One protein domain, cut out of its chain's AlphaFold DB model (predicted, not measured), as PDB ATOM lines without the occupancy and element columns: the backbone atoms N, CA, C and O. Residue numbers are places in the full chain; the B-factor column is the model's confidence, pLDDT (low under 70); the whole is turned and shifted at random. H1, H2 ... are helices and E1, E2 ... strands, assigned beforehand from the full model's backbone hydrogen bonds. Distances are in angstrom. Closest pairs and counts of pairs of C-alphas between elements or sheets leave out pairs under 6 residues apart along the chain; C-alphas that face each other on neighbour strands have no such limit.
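AT A GLANCE: This is residues 29 to 41 and 251 to 347 of the 347 residues of an uncharacterized protein of candidate division WOR-3 bacterium 4484_100 (UniProt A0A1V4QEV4). A long antiparallel ribbon of two strands, E2 and E3, runs through the model, with the short strand E1 beside one end of E2. H2 grazes this sheet, H1 lies beyond H2, and H3 and the short H4 lie out toward opposite ends of the longest axis, with few contacts between the named parts. The printed part has 110 residues, with four named helices and three named strands in the order H1 H2 H3 E1 E2 H4 E3; the sheet's order is E1 E2 E3, all antiparallel, and the class is mixed, helices and strands. The whole is only just compact, close to loose, with a radius of gyration of the C-alphas of 15.7 A and spans of 46 by 31 by 25 A.

IN THESE COORDINATES: H1, residues 29 to 37, begins at C-alpha 29 at (30.427, 142.701, 108.269) and is 12.0 A long. After the cut comes H2, residues 251 to 257, 10.1 A. H3, residues 271 to 282, is the longest helix, 16.0 A, and begins at C-alpha 271 at (10.026, 136.275, 84.090). E1 is residues 288 to 290, and E2 is residues 295 to 304, 25.9 A, with a bend of 54 degrees at residue 301. H4 is residues 310 to 313. E3, residues 337 to 346, is 30.0 A long and ends at C-alpha 346 at (30.348, 149.364, 74.448).

HOW THE PARTS SIT: E2 and E3 are antiparallel at 156 degrees; N 298 and O 343 are 2.9 A apart, and N 339 and O 303 are 2.8 A apart, both within hydrogen-bond range. E1 and E2 form a hairpin at 140 degrees, with N 288 and O 297 within hydrogen-bond range at 2.9 A. H2 only grazes the sheet, with residues 251 to 256; its closest C-alphas to E3 are those of Leu 252 and Tyr 342, 7.9 A. H1 is not on the sheet; it is close to H2 but not clearly touching, about perpendicular at 77 degrees, the closest C-alphas being those of Ala 35 and Val 253, 6.5 A. H4 only grazes the sheet, with residues 310 to 313; C-alphas 304 and 313, its closest to E2, are 5.0 A apart. H3 is not on the sheet and is apart from H2 and E2. Residues 263 to 264 pair with residues 288 to 289 of E1, antiparallel, and residues 330 to 331 with 337 to 338 of E3, antiparallel. In H1, H2 and H3 every O i to N i+4 pair is within hydrogen-bond range; H4 is too short for one.

THE WHOLE: The C-alphas farthest apart are those of Asp 270 and Leu 308, 48.5 A. Residues 42 to 250 are not printed, and C-alphas 41 and 251 are 8.4 A apart across the cut. The links from H2 to H3, 13 residues, and from H4 to E3, 23 residues, are long. The mean pLDDT of the printed part is 79.4; 29 residues are under 70, among them 271 to 286 and 318 to 321.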
ATOM      1  N   GLU A  29      30.155 141.279 108.027       72.44
ATOM      2  CA  GLU A  29      30.427 142.701 108.269       72.44
ATOM      3  C   GLU A  29      31.639 143.195 107.468       72.44
ATOM      4  O   GLU A  29      31.608 144.297 106.921       72.44
ATOM      5  N   ASP A  30      32.662 142.349 107.312       68.81
ATOM      6  CA  ASP A  30      33.882 142.653 106.556       68.81
ATOM      7  C   ASP A  30      33.603 142.942 105.072       68.81
ATOM      8  O   ASP A  30      34.200 143.843 104.484       68.81
ATOM      9  N   ILE A  31      32.638 142.237 104.475       71.06
ATOM     10  CA  ILE A  31      32.234 142.414 103.075       71.06
ATOM     11  C   ILE A  31      31.482 143.731 102.888       71.06
ATOM     12  O   ILE A  31      31.764 144.490 101.958       71.06
ATOM     13  N   VAL A  32      30.534 144.021 103.783       74.12
ATOM     14  CA  VAL A  32      29.796 145.292 103.756       74.12
ATOM     15  C   VAL A  32      30.771 146.443 103.935       74.12
ATOM     16  O   VAL A  32      30.735 147.405 103.172       74.12
ATOM     17  N   LYS A  33      31.687 146.319 104.897       79.94
ATOM     18  CA  LYS A  33      32.723 147.312 105.159       79.94
ATOM     19  C   LYS A  33      33.615 147.529 103.936       79.94
ATOM     20  O   LYS A  33      33.867 148.681 103.586       79.94
ATOM     21  N   TYR A  34      34.050 146.464 103.259       83.50
ATOM     22  CA  TYR A  34      34.821 146.568 102.018       83.50
ATOM     23  C   TYR A  34      34.052 147.337 100.938       83.50
ATOM     24  O   TYR A  34      34.566 148.309 100.391       83.50
ATOM     25  N   ALA A  35      32.804 146.952 100.661       80.12
ATOM     26  CA  ALA A  35      32.004 147.591  99.620       80.12
ATOM     27  C   ALA A  35      31.719 149.070  99.935       80.12
ATOM     28  O   ALA A  35      31.901 149.941  99.085       80.12
ATOM     29  N   GLU A  36      31.327 149.369 101.175       83.81
ATOM     30  CA  GLU A  36      31.044 150.733 101.634       83.81
ATOM     31  C   GLU A  36      32.294 151.624 101.621       83.81
ATOM     32  O   GLU A  36      32.184 152.818 101.344       83.81
ATOM     33  N   THR A  37      33.488 151.050 101.816       87.62
ATOM     34  CA  THR A  37      34.762 151.777 101.687       87.62
ATOM     35  C   THR A  37      34.933 152.391 100.295       87.62
ATOM     36  O   THR A  37      35.452 153.496 100.175       87.62
ATOM     37  N   TYR A  38      34.446 151.719  99.246       88.75
ATOM     38  CA  TYR A  38      34.537 152.197  97.863       88.75
ATOM     39  C   TYR A  38      33.255 152.873  97.355       88.75
ATOM     40  O   TYR A  38      33.177 153.233  96.178       88.75
ATOM     41  N   ARG A  39      32.261 153.131  98.222       87.69
ATOM     42  CA  ARG A  39      31.072 153.920  97.844       87.69
ATOM     43  C   ARG A  39      31.456 155.325  97.376       87.69
ATOM     44  O   ARG A  39      30.815 155.854  96.473       87.69
ATOM     45  N   LYS A  40      32.499 155.912  97.970       93.25
ATOM     46  CA  LYS A  40      33.158 157.133  97.496       93.25
ATOM     47  C   LYS A  40      34.637 156.845  97.281       93.25
ATOM     48  O   LYS A  40      35.287 156.355  98.197       93.25
ATOM     49  N   CYS A  41      35.177 157.168  96.112       96.19
ATOM     50  CA  CYS A  41      36.588 156.927  95.810       96.19
ATOM     51  C   CYS A  41      37.173 158.009  94.890       96.19
ATOM     52  O   CYS A  41      36.485 158.947  94.478       96.19
ATOM     53  N   THR A 251      36.702 149.952  91.205       97.12
ATOM     54  CA  THR A 251      35.993 150.738  90.185       97.12
ATOM     55  C   THR A 251      34.603 150.170  89.909       97.12
ATOM     56  O   THR A 251      33.630 150.925  89.877       97.12
ATOM     57  N   LEU A 252      34.483 148.848  89.750       92.44
ATOM     58  CA  LEU A 252      33.189 148.190  89.550       92.44
ATOM     59  C   LEU A 252      32.253 148.385  90.751       92.44
ATOM     60  O   LEU A 252      31.086 148.719  90.564       92.44
ATOM     61  N   VAL A 253      32.762 148.219  91.974       87.19
ATOM     62  CA  VAL A 253      32.001 148.412  93.217       87.19
ATOM     63  C   VAL A 253      31.478 149.841  93.300       87.19
ATOM     64  O   VAL A 253      30.282 150.035  93.511       87.19
ATOM     65  N   ASN A 254      32.333 150.844  93.077       92.50
ATOM     66  CA  ASN A 254      31.897 152.239  93.065       92.50
ATOM     67  C   ASN A 254      30.813 152.488  92.006       92.50
ATOM     68  O   ASN A 254      29.826 153.163  92.286       92.50
ATOM     69  N   PHE A 255      30.966 151.915  90.811       89.12
ATOM     70  CA  PHE A 255      30.004 152.081  89.728       89.12
ATOM     71  C   PHE A 255      28.639 151.467  90.064       89.12
ATOM     72  O   PHE A 255      27.628 152.161  90.012       89.12
ATOM     73  N   VAL A 256      28.607 150.194  90.466       84.12
ATOM     74  CA  VAL A 256      27.368 149.455  90.762       84.12
ATOM     75  C   VAL A 256      26.631 150.035  91.970       84.12
ATOM     76  O   VAL A 256      25.406 150.103  91.973       84.12
ATOM     77  N   LEU A 257      27.351 150.498  92.996       79.50
ATOM     78  CA  LEU A 257      26.730 151.070  94.195       79.50
ATOM     79  C   LEU A 257      26.087 152.444  93.979       79.50
ATOM     80  O   LEU A 257      25.300 152.871  94.830       79.50
ATOM     81  N   ASN A 258      26.448 153.137  92.896       78.44
ATOM     82  CA  ASN A 258      26.058 154.521  92.630       78.44
ATOM     83  C   ASN A 258      25.361 154.692  91.269       78.44
ATOM     84  O   ASN A 258      25.255 155.809  90.753       78.44
ATOM     85  N   ILE A 259      24.875 153.593  90.687       76.50
ATOM     86  CA  ILE A 259      24.045 153.597  89.487       76.50
ATOM     87  C   ILE A 259      22.599 153.263  89.839       76.50
ATOM     88  O   ILE A 259      22.337 152.542  90.799       76.50
ATOM     89  N   GLU A 260      21.663 153.816  89.074       68.25
ATOM     90  CA  GLU A 260      20.233 153.655  89.349       68.25
ATOM     91  C   GLU A 260      19.767 152.230  89.057       68.25
ATOM     92  O   GLU A 260      19.089 151.630  89.886       68.25
ATOM     93  N   ASN A 261      20.163 151.683  87.903       66.81
ATOM     94  CA  ASN A 261      19.713 150.382  87.424       66.81
ATOM     95  C   ASN A 261      20.838 149.637  86.698       66.81
ATOM     96  O   ASN A 261      21.706 150.244  86.065       66.81
ATOM     97  N   PHE A 262      20.790 148.309  86.761       70.44
ATOM     98  CA  PHE A 262      21.607 147.403  85.960       70.44
ATOM     99  C   PHE A 262      20.900 146.053  85.816       70.44
ATOM    100  O   PHE A 262      20.006 145.714  86.590       70.44
ATOM    101  N   GLU A 263      21.314 145.284  84.817       66.31
ATOM    102  CA  GLU A 263      20.738 143.991  84.464       66.31
ATOM    103  C   GLU A 263      21.821 142.907  84.449       66.31
ATOM    104  O   GLU A 263      22.973 143.148  84.074       66.31
ATOM    105  N   TYR A 264      21.430 141.679  84.778       67.06
ATOM    106  CA  TYR A 264      22.236 140.491  84.505       67.06
ATOM    107  C   TYR A 264      21.985 140.013  83.074       67.06
ATOM    108  O   TYR A 264      20.844 139.999  82.609       67.06
ATOM    109  N   VAL A 265      23.037 139.586  82.370       66.88
ATOM    110  CA  VAL A 265      22.887 139.049  81.009       66.88
ATOM    111  C   VAL A 265      22.327 137.629  81.069       66.88
ATOM    112  O   VAL A 265      23.053 136.682  81.364       66.88
ATOM    113  N   VAL A 266      21.034 137.491  80.774       67.56
ATOM    114  CA  VAL A 266      20.311 136.214  80.742       67.56
ATOM    115  C   VAL A 266      19.523 136.104  79.438       67.56
ATOM    116  O   VAL A 266      18.816 137.034  79.069       67.56
ATOM    117  N   GLU A 267      19.602 134.963  78.753       69.88
ATOM    118  CA  GLU A 267      18.868 134.693  77.499       69.88
ATOM    119  C   GLU A 267      17.402 134.256  77.727       69.88
ATOM    120  O   GLU A 267      16.802 133.588  76.888       69.88
ATOM    121  N   LYS A 268      16.820 134.569  78.891       70.12
ATOM    122  CA  LYS A 268      15.481 134.120  79.293       70.12
ATOM    123  C   LYS A 268      14.509 135.292  79.310       70.12
ATOM    124  O   LYS A 268      14.703 136.232  80.072       70.12
ATOM    125  N   GLU A 269      13.477 135.207  78.472       63.03
ATOM    126  CA  GLU A 269      12.422 136.225  78.349       63.03
ATOM    127  C   GLU A 269      11.255 135.993  79.320       63.03
ATOM    128  O   GLU A 269      10.602 136.947  79.738       63.03
ATOM    129  N   ASP A 270      11.002 134.737  79.707       73.19
ATOM    130  CA  ASP A 270      10.013 134.415  80.737       73.19
ATOM    131  C   ASP A 270      10.499 134.898  82.110       73.19
ATOM    132  O   ASP A 270      11.629 134.620  82.508       73.19
ATOM    133  N   PHE A 271       9.646 135.616  82.842       59.31
ATOM    134  CA  PHE A 271      10.026 136.275  84.090       59.31
ATOM    135  C   PHE A 271      10.386 135.288  85.213       59.31
ATOM    136  O   PHE A 271      11.330 135.531  85.965       59.31
ATOM    137  N   GLU A 272       9.682 134.160  85.335       58.09
ATOM    138  CA  GLU A 272      10.001 133.161  86.360       58.09
ATOM    139  C   GLU A 272      11.288 132.401  86.021       58.09
ATOM    140  O   GLU A 272      12.106 132.132  86.908       58.09
ATOM    141  N   GLU A 273      11.498 132.069  84.743       62.84
ATOM    142  CA  GLU A 273      12.763 131.493  84.278       62.84
ATOM    143  C   GLU A 273      13.922 132.480  84.414       62.84
ATOM    144  O   GLU A 273      15.015 132.077  84.816       62.84
ATOM    145  N   TYR A 274      13.686 133.765  84.139       60.59
ATOM    146  CA  TYR A 274      14.643 134.845  84.339       60.59
ATOM    147  C   TYR A 274      15.050 134.937  85.807       60.59
ATOM    148  O   TYR A 274      16.238 134.890  86.104       60.59
ATOM    149  N   LEU A 275      14.098 134.977  86.746       56.28
ATOM    150  CA  LEU A 275      14.409 135.035  88.178       56.28
ATOM    151  C   LEU A 275      15.210 133.815  88.650       56.28
ATOM    152  O   LEU A 275      16.181 133.970  89.394       56.28
ATOM    153  N   LYS A 276      14.857 132.607  88.194       64.25
ATOM    154  CA  LYS A 276      15.614 131.380  88.505       64.25
ATOM    155  C   LYS A 276      17.023 131.414  87.910       64.25
ATOM    156  O   LYS A 276      17.984 131.014  88.567       64.25
ATOM    157  N   ALA A 277      17.155 131.897  86.678       62.88
ATOM    158  CA  ALA A 277      18.438 132.033  86.008       62.88
ATOM    159  C   ALA A 277      19.313 133.088  86.692       62.88
ATOM    160  O   ALA A 277      20.470 132.799  86.981       62.88
ATOM    161  N   VAL A 278      18.756 134.248  87.049       58.53
ATOM    162  CA  VAL A 278      19.436 135.274  87.845       58.53
ATOM    163  C   VAL A 278      19.898 134.685  89.171       58.53
ATOM    164  O   VAL A 278      21.077 134.776  89.466       58.53
ATOM    165  N   GLN A 279      19.049 133.990  89.933       60.22
ATOM    166  CA  GLN A 279      19.465 133.363  91.198       60.22
ATOM    167  C   GLN A 279      20.625 132.365  91.039       60.22
ATOM    168  O   GLN A 279      21.521 132.326  91.880       60.22
ATOM    169  N   SER A 280      20.640 131.587  89.955       62.44
ATOM    170  CA  SER A 280      21.743 130.673  89.613       62.44
ATOM    171  C   SER A 280      23.024 131.420  89.214       62.44
ATOM    172  O   SER A 280      24.133 130.987  89.525       62.44
ATOM    173  N   ILE A 281      22.869 132.562  88.544       62.06
ATOM    174  CA  ILE A 281      23.946 133.451  88.111       62.06
ATOM    175  C   ILE A 281      24.522 134.236  89.293       62.06
ATOM    176  O   ILE A 281      25.727 134.437  89.335       62.06
ATOM    177  N   LEU A 282      23.712 134.611  90.290       54.62
ATOM    178  CA  LEU A 282      24.184 135.296  91.498       54.62
ATOM    179  C   LEU A 282      25.187 134.439  92.297       54.62
ATOM    180  O   LEU A 282      25.999 134.967  93.049       54.62
ATOM    181  N   GLN A 283      25.131 133.115  92.130       53.47
ATOM    182  CA  GLN A 283      26.063 132.155  92.730       53.47
ATOM    183  C   GLN A 283      27.304 131.901  91.859       53.47
ATOM    184  O   GLN A 283      28.133 131.055  92.195       53.47
ATOM    185  N   LYS A 284      27.409 132.576  90.710       56.62
ATOM    186  CA  LYS A 284      28.427 132.355  89.688       56.62
ATOM    187  C   LYS A 284      28.987 133.674  89.171       56.62
ATOM    188  O   LYS A 284      28.503 134.776  89.424       56.62
ATOM    189  N   GLU A 285      30.043 133.533  88.395       61.19
ATOM    190  CA  GLU A 285      30.565 134.611  87.582       61.19
ATOM    191  C   GLU A 285      29.539 135.087  86.553       61.19
ATOM    192  O   GLU A 285      28.901 134.277  85.875       61.19
ATOM    193  N   HIS A 286      29.397 136.405  86.419       65.56
ATOM    194  CA  HIS A 286      28.377 136.980  85.560       65.56
ATOM    195  C   HIS A 286      28.764 138.330  84.977       65.56
ATOM    196  O   HIS A 286      29.666 139.021  85.452       65.56
ATOM    197  N   MET A 287      28.076 138.670  83.892       79.38
ATOM    198  CA  MET A 287      28.230 139.930  83.183       79.38
ATOM    199  C   MET A 287      27.157 140.917  83.629       79.38
ATOM    200  O   MET A 287      26.008 140.535  83.859       79.38
ATOM    201  N   TYR A 288      27.535 142.188  83.654       78.50
ATOM    202  CA  TYR A 288      26.660 143.298  83.994       78.50
ATOM    203  C   TYR A 288      26.333 144.107  82.763       78.50
ATOM    204  O   TYR A 288      27.232 144.634  82.107       78.50
ATOM    205  N   ARG A 289      25.047 144.246  82.475       81.06
ATOM    206  CA  ARG A 289      24.545 145.118  81.425       81.06
ATOM    207  C   ARG A 289      23.997 146.391  82.058       81.06
ATOM    208  O   ARG A 289      23.103 146.346  82.894       81.06
ATOM    209  N   PHE A 290      24.517 147.530  81.620       83.19
ATOM    210  CA  PHE A 290      24.070 148.854  82.039       83.19
ATOM    211  C   PHE A 290      23.503 149.574  80.817       83.19
ATOM    212  O   PHE A 290      24.210 150.308  80.119       83.19
ATOM    213  N   SER A 291      22.234 149.294  80.522       80.38
ATOM    214  CA  SER A 291      21.543 149.729  79.304       80.38
ATOM    215  C   SER A 291      21.539 151.258  79.154       80.38
ATOM    216  O   SER A 291      21.922 151.773  78.101       80.38
ATOM    217  N   ASP A 292      21.241 151.994  80.230       80.56
ATOM    218  CA  ASP A 292      21.210 153.467  80.238       80.56
ATOM    219  C   ASP A 292      22.585 154.086  79.950       80.56
ATOM    220  O   ASP A 292      22.714 155.124  79.296       80.56
ATOM    221  N   GLN A 293      23.645 153.428  80.418       89.44
ATOM    222  CA  GLN A 293      25.027 153.859  80.226       89.44
ATOM    223  C   GLN A 293      25.652 153.263  78.963       89.44
ATOM    224  O   GLN A 293      26.763 153.657  78.604       89.44
ATOM    225  N   LYS A 294      24.943 152.379  78.253       94.25
ATOM    226  CA  LYS A 294      25.408 151.689  77.042       94.25
ATOM    227  C   LYS A 294      26.751 150.982  77.243       94.25
ATOM    228  O   LYS A 294      27.637 151.063  76.391       94.25
ATOM    229  N   VAL A 295      26.913 150.330  78.393       93.56
ATOM    230  CA  VAL A 295      28.121 149.564  78.714       93.56
ATOM    231  C   VAL A 295      27.773 148.169  79.216       93.56
ATOM    232  O   VAL A 295      26.788 147.960  79.921       93.56
ATOM    233  N   LEU A 296      28.617 147.214  78.852       91.88
ATOM    234  CA  LEU A 296      28.616 145.848  79.346       91.88
ATOM    235  C   LEU A 296      29.933 145.619  80.082       91.88
ATOM    236  O   LEU A 296      30.998 145.838  79.511       91.88
ATOM    237  N   MET A 297      29.879 145.163  81.327       89.75
ATOM    238  CA  MET A 297      31.072 144.773  82.069       89.75
ATOM    239  C   MET A 297      31.113 143.270  82.187       89.75
ATOM    240  O   MET A 297      30.191 142.654  82.727       89.75
ATOM    241  N   LYS A 298      32.197 142.683  81.698       89.25
ATOM    242  CA  LYS A 298      32.447 141.264  81.867       89.25
ATOM    243  C   LYS A 298      33.687 141.050  82.724       89.25
ATOM    244  O   LYS A 298      34.686 141.753  82.574       89.25
ATOM    245  N   PRO A 299      33.651 140.059  83.604       87.75
ATOM    246  CA  PRO A 299      34.835 139.372  84.063       87.75
ATOM    247  C   PRO A 299      35.954 139.218  83.029       87.75
ATOM    248  O   PRO A 299      35.704 138.816  81.892       87.75
ATOM    249  N   LYS A 300      37.192 139.525  83.428       89.25
ATOM    250  CA  LYS A 300      38.369 139.365  82.563       89.25
ATOM    251  C   LYS A 300      39.463 138.501  83.190       89.25
ATOM    252  O   LYS A 300      40.071 137.714  82.477       89.25
ATOM    253  N   GLY A 301      39.706 138.621  84.497       89.50
ATOM    254  CA  GLY A 301      40.757 137.840  85.157       89.50
ATOM    255  C   GLY A 301      41.173 138.385  86.519       89.50
ATOM    256  O   GLY A 301      40.367 139.014  87.215       89.50
ATOM    257  N   ILE A 302      42.444 138.165  86.857       90.12
ATOM    258  CA  ILE A 302      43.101 138.616  88.087       90.12
ATOM    259  C   ILE A 302      44.346 139.445  87.756       90.12
ATOM    260  O   ILE A 302      45.090 139.128  86.829       90.12
ATOM    261  N   HIS A 303      44.605 140.457  88.579       93.50
ATOM    262  CA  HIS A 303      45.889 141.132  88.699       93.50
ATOM    263  C   HIS A 303      46.609 140.687  89.985       93.50
ATOM    264  O   HIS A 303      46.086 140.912  91.075       93.50
ATOM    265  N   PHE A 304      47.794 140.081  89.880       93.12
ATOM    266  CA  PHE A 304      48.682 139.773  91.011       93.12
ATOM    267  C   PHE A 304      49.546 140.986  91.378       93.12
ATOM    268  O   PHE A 304      50.442 141.358  90.625       93.12
ATOM    269  N   LEU A 305      49.310 141.575  92.553       91.06
ATOM    270  CA  LEU A 305      49.899 142.867  92.942       91.06
ATOM    271  C   LEU A 305      51.404 142.812  93.246       91.06
ATOM    272  O   LEU A 305      52.077 143.838  93.240       91.06
ATOM    273  N   GLU A 306      51.927 141.625  93.549       90.06
ATOM    274  CA  GLU A 306      53.334 141.415  93.920       90.06
ATOM    275  C   GLU A 306      54.164 140.818  92.767       90.06
ATOM    276  O   GLU A 306      55.354 140.549  92.930       90.06
ATOM    277  N   GLU A 307      53.564 140.618  91.588       91.50
ATOM    278  CA  GLU A 307      54.263 140.119  90.404       91.50
ATOM    279  C   GLU A 307      54.976 141.265  89.671       91.50
ATOM    280  O   GLU A 307      54.358 142.187  89.141       91.50
ATOM    281  N   LEU A 308      56.308 141.195  89.617       85.81
ATOM    282  CA  LEU A 308      57.146 142.221  88.988       85.81
ATOM    283  C   LEU A 308      57.121 142.132  87.458       85.81
ATOM    284  O   LEU A 308      57.322 143.136  86.764       85.81
ATOM    285  N   ASN A 309      56.892 140.938  86.907       87.81
ATOM    286  CA  ASN A 309      56.754 140.763  85.475       87.81
ATOM    287  C   ASN A 309      55.339 141.149  85.030       87.81
ATOM    288  O   ASN A 309      54.403 140.363  85.136       87.81
ATOM    289  N   LYS A 310      55.211 142.335  84.425       84.38
ATOM    290  CA  LYS A 310      53.940 142.879  83.912       84.38
ATOM    291  C   LYS A 310      53.152 141.919  83.012       84.38
ATOM    292  O   LYS A 310      51.932 142.005  82.981       84.38
ATOM    293  N   ILE A 311      53.828 141.024  82.283       83.00
ATOM    294  CA  ILE A 311      53.168 140.032  81.418       83.00
ATOM    295  C   ILE A 311      52.449 138.969  82.256       83.00
ATOM    296  O   ILE A 311      51.367 138.534  81.890       83.00
ATOM    297  N   ASN A 312      53.039 138.578  83.385       86.44
ATOM    298  CA  ASN A 312      52.482 137.575  84.291       86.44
ATOM    299  C   ASN A 312      51.557 138.192  85.349       86.44
ATOM    300  O   ASN A 312      50.807 137.473  86.003       86.44
ATOM    301  N   ALA A 313      51.622 139.514  85.533       88.75
ATOM    302  CA  ALA A 313      50.830 140.225  86.525       88.75
ATOM    303  C   ALA A 313      49.329 140.183  86.207       88.75
ATOM    304  O   ALA A 313      48.531 140.143  87.136       88.75
ATOM    305  N   LEU A 314      48.942 140.155  84.925       90.12
ATOM    306  CA  LEU A 314      47.552 139.992  84.492       90.12
ATOM    307  C   LEU A 314      47.342 138.587  83.938       90.12
ATOM    308  O   LEU A 314      47.972 138.204  82.954       90.12
ATOM    309  N   VAL A 315      46.426 137.831  84.537       88.62
ATOM    310  CA  VAL A 315      46.113 136.473  84.089       88.62
ATOM    311  C   VAL A 315      44.617 136.352  83.835       88.62
ATOM    312  O   VAL A 315      43.803 136.714  84.682       88.62
ATOM    313  N   GLU A 316      44.249 135.792  82.680       84.38
ATOM    314  CA  GLU A 316      42.865 135.428  82.323       84.38
ATOM    315  C   GLU A 316      42.387 134.157  83.052       84.38
ATOM    316  O   GLU A 316      41.582 133.381  82.545       84.38
ATOM    317  N   THR A 317      42.917 133.902  84.244       74.12
ATOM    318  CA  THR A 317      42.443 132.851  85.139       74.12
ATOM    319  C   THR A 317      41.768 133.505  86.323       74.12
ATOM    320  O   THR A 317      42.072 134.644  86.681       74.12
ATOM    321  N   ARG A 318      40.821 132.792  86.926       65.31
ATOM    322  CA  ARG A 318      40.130 133.242  88.127       65.31
ATOM    323  C   ARG A 318      40.339 132.248  89.254       65.31
ATOM    324  O   ARG A 318      40.439 131.054  88.979       65.31
ATOM    325  N   PRO A 319      40.475 132.730  90.496       65.00
ATOM    326  CA  PRO A 319      40.671 131.848  91.622       65.00
ATOM    327  C   PRO A 319      39.296 131.352  92.071       65.00
ATOM    328  O   PRO A 319      38.346 132.130  92.146       65.00
ATOM    329  N   ASP A 320      39.192 130.064  92.385       63.94
ATOM    330  CA  ASP A 320      37.931 129.487  92.867       63.94
ATOM    331  C   ASP A 320      37.507 130.089  94.219       63.94
ATOM    332  O   ASP A 320      36.325 130.132  94.549       63.94
ATOM    333  N   GLU A 321      38.479 130.587  94.989       69.56
ATOM    334  CA  GLU A 321      38.276 131.189  96.303       69.56
ATOM    335  C   GLU A 321      39.141 132.443  96.471       69.56
ATOM    336  O   GLU A 321      40.299 132.491  96.045       69.56
ATOM    337  N   LEU A 322      38.587 133.449  97.148       77.38
ATOM    338  CA  LEU A 322      39.297 134.648  97.576       77.38
ATOM    339  C   LEU A 322      39.140 134.856  99.078       77.38
ATOM    340  O   LEU A 322      38.086 134.613  99.662       77.38
ATOM    341  N   LEU A 323      40.204 135.354  99.691       76.56
ATOM    342  CA  LEU A 323      40.260 135.733 101.092       76.56
ATOM    343  C   LEU A 323      40.320 137.259 101.178       76.56
ATOM    344  O   LEU A 323      41.035 137.891 100.404       76.56
ATOM    345  N   LEU A 324      39.603 137.840 102.134       80.19
ATOM    346  CA  LEU A 324      39.631 139.268 102.439       80.19
ATOM    347  C   LEU A 324      40.312 139.467 103.796       80.19
ATOM    348  O   LEU A 324      39.943 138.810 104.771       80.19
ATOM    349  N   ASP A 325      41.311 140.347 103.867       79.31
ATOM    350  CA  ASP A 325      41.908 140.737 105.147       79.31
ATOM    351  C   ASP A 325      41.185 141.934 105.796       79.31
ATOM    352  O   ASP A 325      40.260 142.531 105.244       79.31
ATOM    353  N   LYS A 326      41.633 142.305 106.999       73.56
ATOM    354  CA  LYS A 326      41.066 143.423 107.771       73.56
ATOM    355  C   LYS A 326      41.316 144.799 107.146       73.56
ATOM    356  O   LYS A 326      40.597 145.744 107.480       73.56
ATOM    357  N   ASP A 327      42.320 144.898 106.279       75.75
ATOM    358  CA  ASP A 327      42.739 146.124 105.597       75.75
ATOM    359  C   ASP A 327      42.018 146.303 104.248       75.75
ATOM    360  O   ASP A 327      42.157 147.333 103.583       75.75
ATOM    361  N   GLY A 328      41.192 145.325 103.862       75.94
ATOM    362  CA  GLY A 328      40.420 145.339 102.630       75.94
ATOM    363  C   GLY A 328      41.201 144.843 101.414       75.94
ATOM    364  O   GLY A 328      40.841 145.193 100.290       75.94
ATOM    365  N   ASN A 329      42.268 144.064 101.603       83.12
ATOM    366  CA  ASN A 329      43.019 143.446 100.512       83.12
ATOM    367  C   ASN A 329      42.487 142.048 100.201       83.12
ATOM    368  O   ASN A 329      42.121 141.290 101.103       83.12
ATOM    369  N   LEU A 330      42.503 141.695  98.915       84.19
ATOM    370  CA  LEU A 330      42.126 140.369  98.440       84.19
ATOM    371  C   LEU A 330      43.346 139.479  98.262       84.19
ATOM    372  O   LEU A 330      44.383 139.923  97.767       84.19
ATOM    373  N   PHE A 331      43.186 138.208  98.617       82.06
ATOM    374  CA  PHE A 331      44.210 137.187  98.469       82.06
ATOM    375  C   PHE A 331      43.651 135.919  97.853       82.06
ATOM    376  O   PHE A 331      42.508 135.538  98.091       82.06
ATOM    377  N   THR A 332      44.502 135.215  97.127       82.25
ATOM    378  CA  THR A 332      44.280 133.816  96.767       82.25
ATOM    379  C   THR A 332      44.519 132.884  97.969       82.25
ATOM    380  O   THR A 332      45.121 133.299  98.967       82.25
ATOM    381  N   PRO A 333      44.122 131.597  97.896       75.75
ATOM    382  CA  PRO A 333      44.377 130.623  98.962       75.75
ATOM    383  C   PRO A 333      45.871 130.413  99.263       75.75
ATOM    384  O   PRO A 333      46.245 130.137 100.402       75.75
ATOM    385  N   ASP A 334      46.742 130.610  98.267       84.69
ATOM    386  CA  ASP A 334      48.204 130.623  98.416       84.69
ATOM    387  C   ASP A 334      48.760 131.966  98.937       84.69
ATOM    388  O   ASP A 334      49.971 132.180  98.928       84.69
ATOM    389  N   LYS A 335      47.889 132.846  99.452       85.44
ATOM    390  CA  LYS A 335      48.206 134.133 100.093       85.44
ATOM    391  C   LYS A 335      48.883 135.162  99.186       85.44
ATOM    392  O   LYS A 335      49.576 136.044  99.689       85.44
ATOM    393  N   LYS A 336      48.665 135.107  97.871       88.69
ATOM    394  CA  LYS A 336      49.120 136.172  96.966       88.69
ATOM    395  C   LYS A 336      48.092 137.287  96.920       88.69
ATOM    396  O   LYS A 336      46.907 137.011  96.752       88.69
ATOM    397  N   LYS A 337      48.546 138.537  97.034       90.19
ATOM    398  CA  LYS A 337      47.678 139.713  96.911       90.19
ATOM    399  C   LYS A 337      47.186 139.881  95.485       90.19
ATOM    400  O   LYS A 337      47.980 139.849  94.542       90.19
ATOM    401  N   VAL A 338      45.888 140.110  95.342       89.88
ATOM    402  CA  VAL A 338      45.236 140.176  94.040       89.88
ATOM    403  C   VAL A 338      44.202 141.292  93.936       89.88
ATOM    404  O   VAL A 338      43.666 141.771  94.931       89.88
ATOM    405  N   LYS A 339      43.881 141.676  92.701       90.81
ATOM    406  CA  LYS A 339      42.676 142.427  92.338       90.81
ATOM    407  C   LYS A 339      41.922 141.679  91.250       90.81
ATOM    408  O   LYS A 339      42.529 141.171  90.312       90.81
ATOM    409  N   LEU A 340      40.596 141.649  91.342       89.94
ATOM    410  CA  LEU A 340      39.774 141.206  90.220       89.94
ATOM    411  C   LEU A 340      39.703 142.316  89.171       89.94
ATOM    412  O   LEU A 340      39.546 143.490  89.522       89.94
ATOM    413  N   ILE A 341      39.806 141.926  87.902       93.56
ATOM    414  CA  ILE A 341      39.721 142.840  86.761       93.56
ATOM    415  C   ILE A 341      38.549 142.479  85.849       93.56
ATOM    416  O   ILE A 341      38.172 141.307  85.684       93.56
ATOM    417  N   TYR A 342      37.999 143.516  85.233       93.19
ATOM    418  CA  TYR A 342      36.830 143.466  84.373       93.19
ATOM    419  C   TYR A 342      37.126 144.207  83.078       93.19
ATOM    420  O   TYR A 342      37.810 145.227  83.065       93.19
ATOM    421  N   GLU A 343      36.605 143.686  81.978       95.38
ATOM    422  CA  GLU A 343      36.611 144.358  80.690       95.38
ATOM    423  C   GLU A 343      35.278 145.081  80.484       95.38
ATOM    424  O   GLU A 343      34.206 144.501  80.674       95.38
ATOM    425  N   ILE A 344      35.359 146.339  80.059       96.50
ATOM    426  CA  ILE A 344      34.211 147.170  79.708       96.50
ATOM    427  C   ILE A 344      34.066 147.176  78.184       96.50
ATOM    428  O   ILE A 344      35.007 147.482  77.448       96.50
ATOM    429  N   LEU A 345      32.871 146.843  77.714       94.19
ATOM    430  CA  LEU A 345      32.489 146.809  76.309       94.19
ATOM    431  C   LEU A 345      31.380 147.834  76.057       94.19
ATOM    432  O   LEU A 345      30.488 148.012  76.886       94.19
ATOM    433  N   ASN A 346      31.426 148.487  74.900       90.62
ATOM    434  CA  ASN A 346      30.348 149.364  74.448       90.62
ATOM    435  C   ASN A 346      29.177 148.505  73.946       90.62
ATOM    436  O   ASN A 346      29.417 147.518  73.243       90.62
ATOM    437  N   LEU A 347      27.945 148.879  74.310       87.56
ATOM    438  CA  LEU A 347      26.710 148.263  73.804       87.56
ATOM    439  C   LEU A 347      26.247 148.876  72.481       87.56
ATOM    440  O   LEU A 347      26.396 150.114  72.318       87.56
TER     441      LEU A 347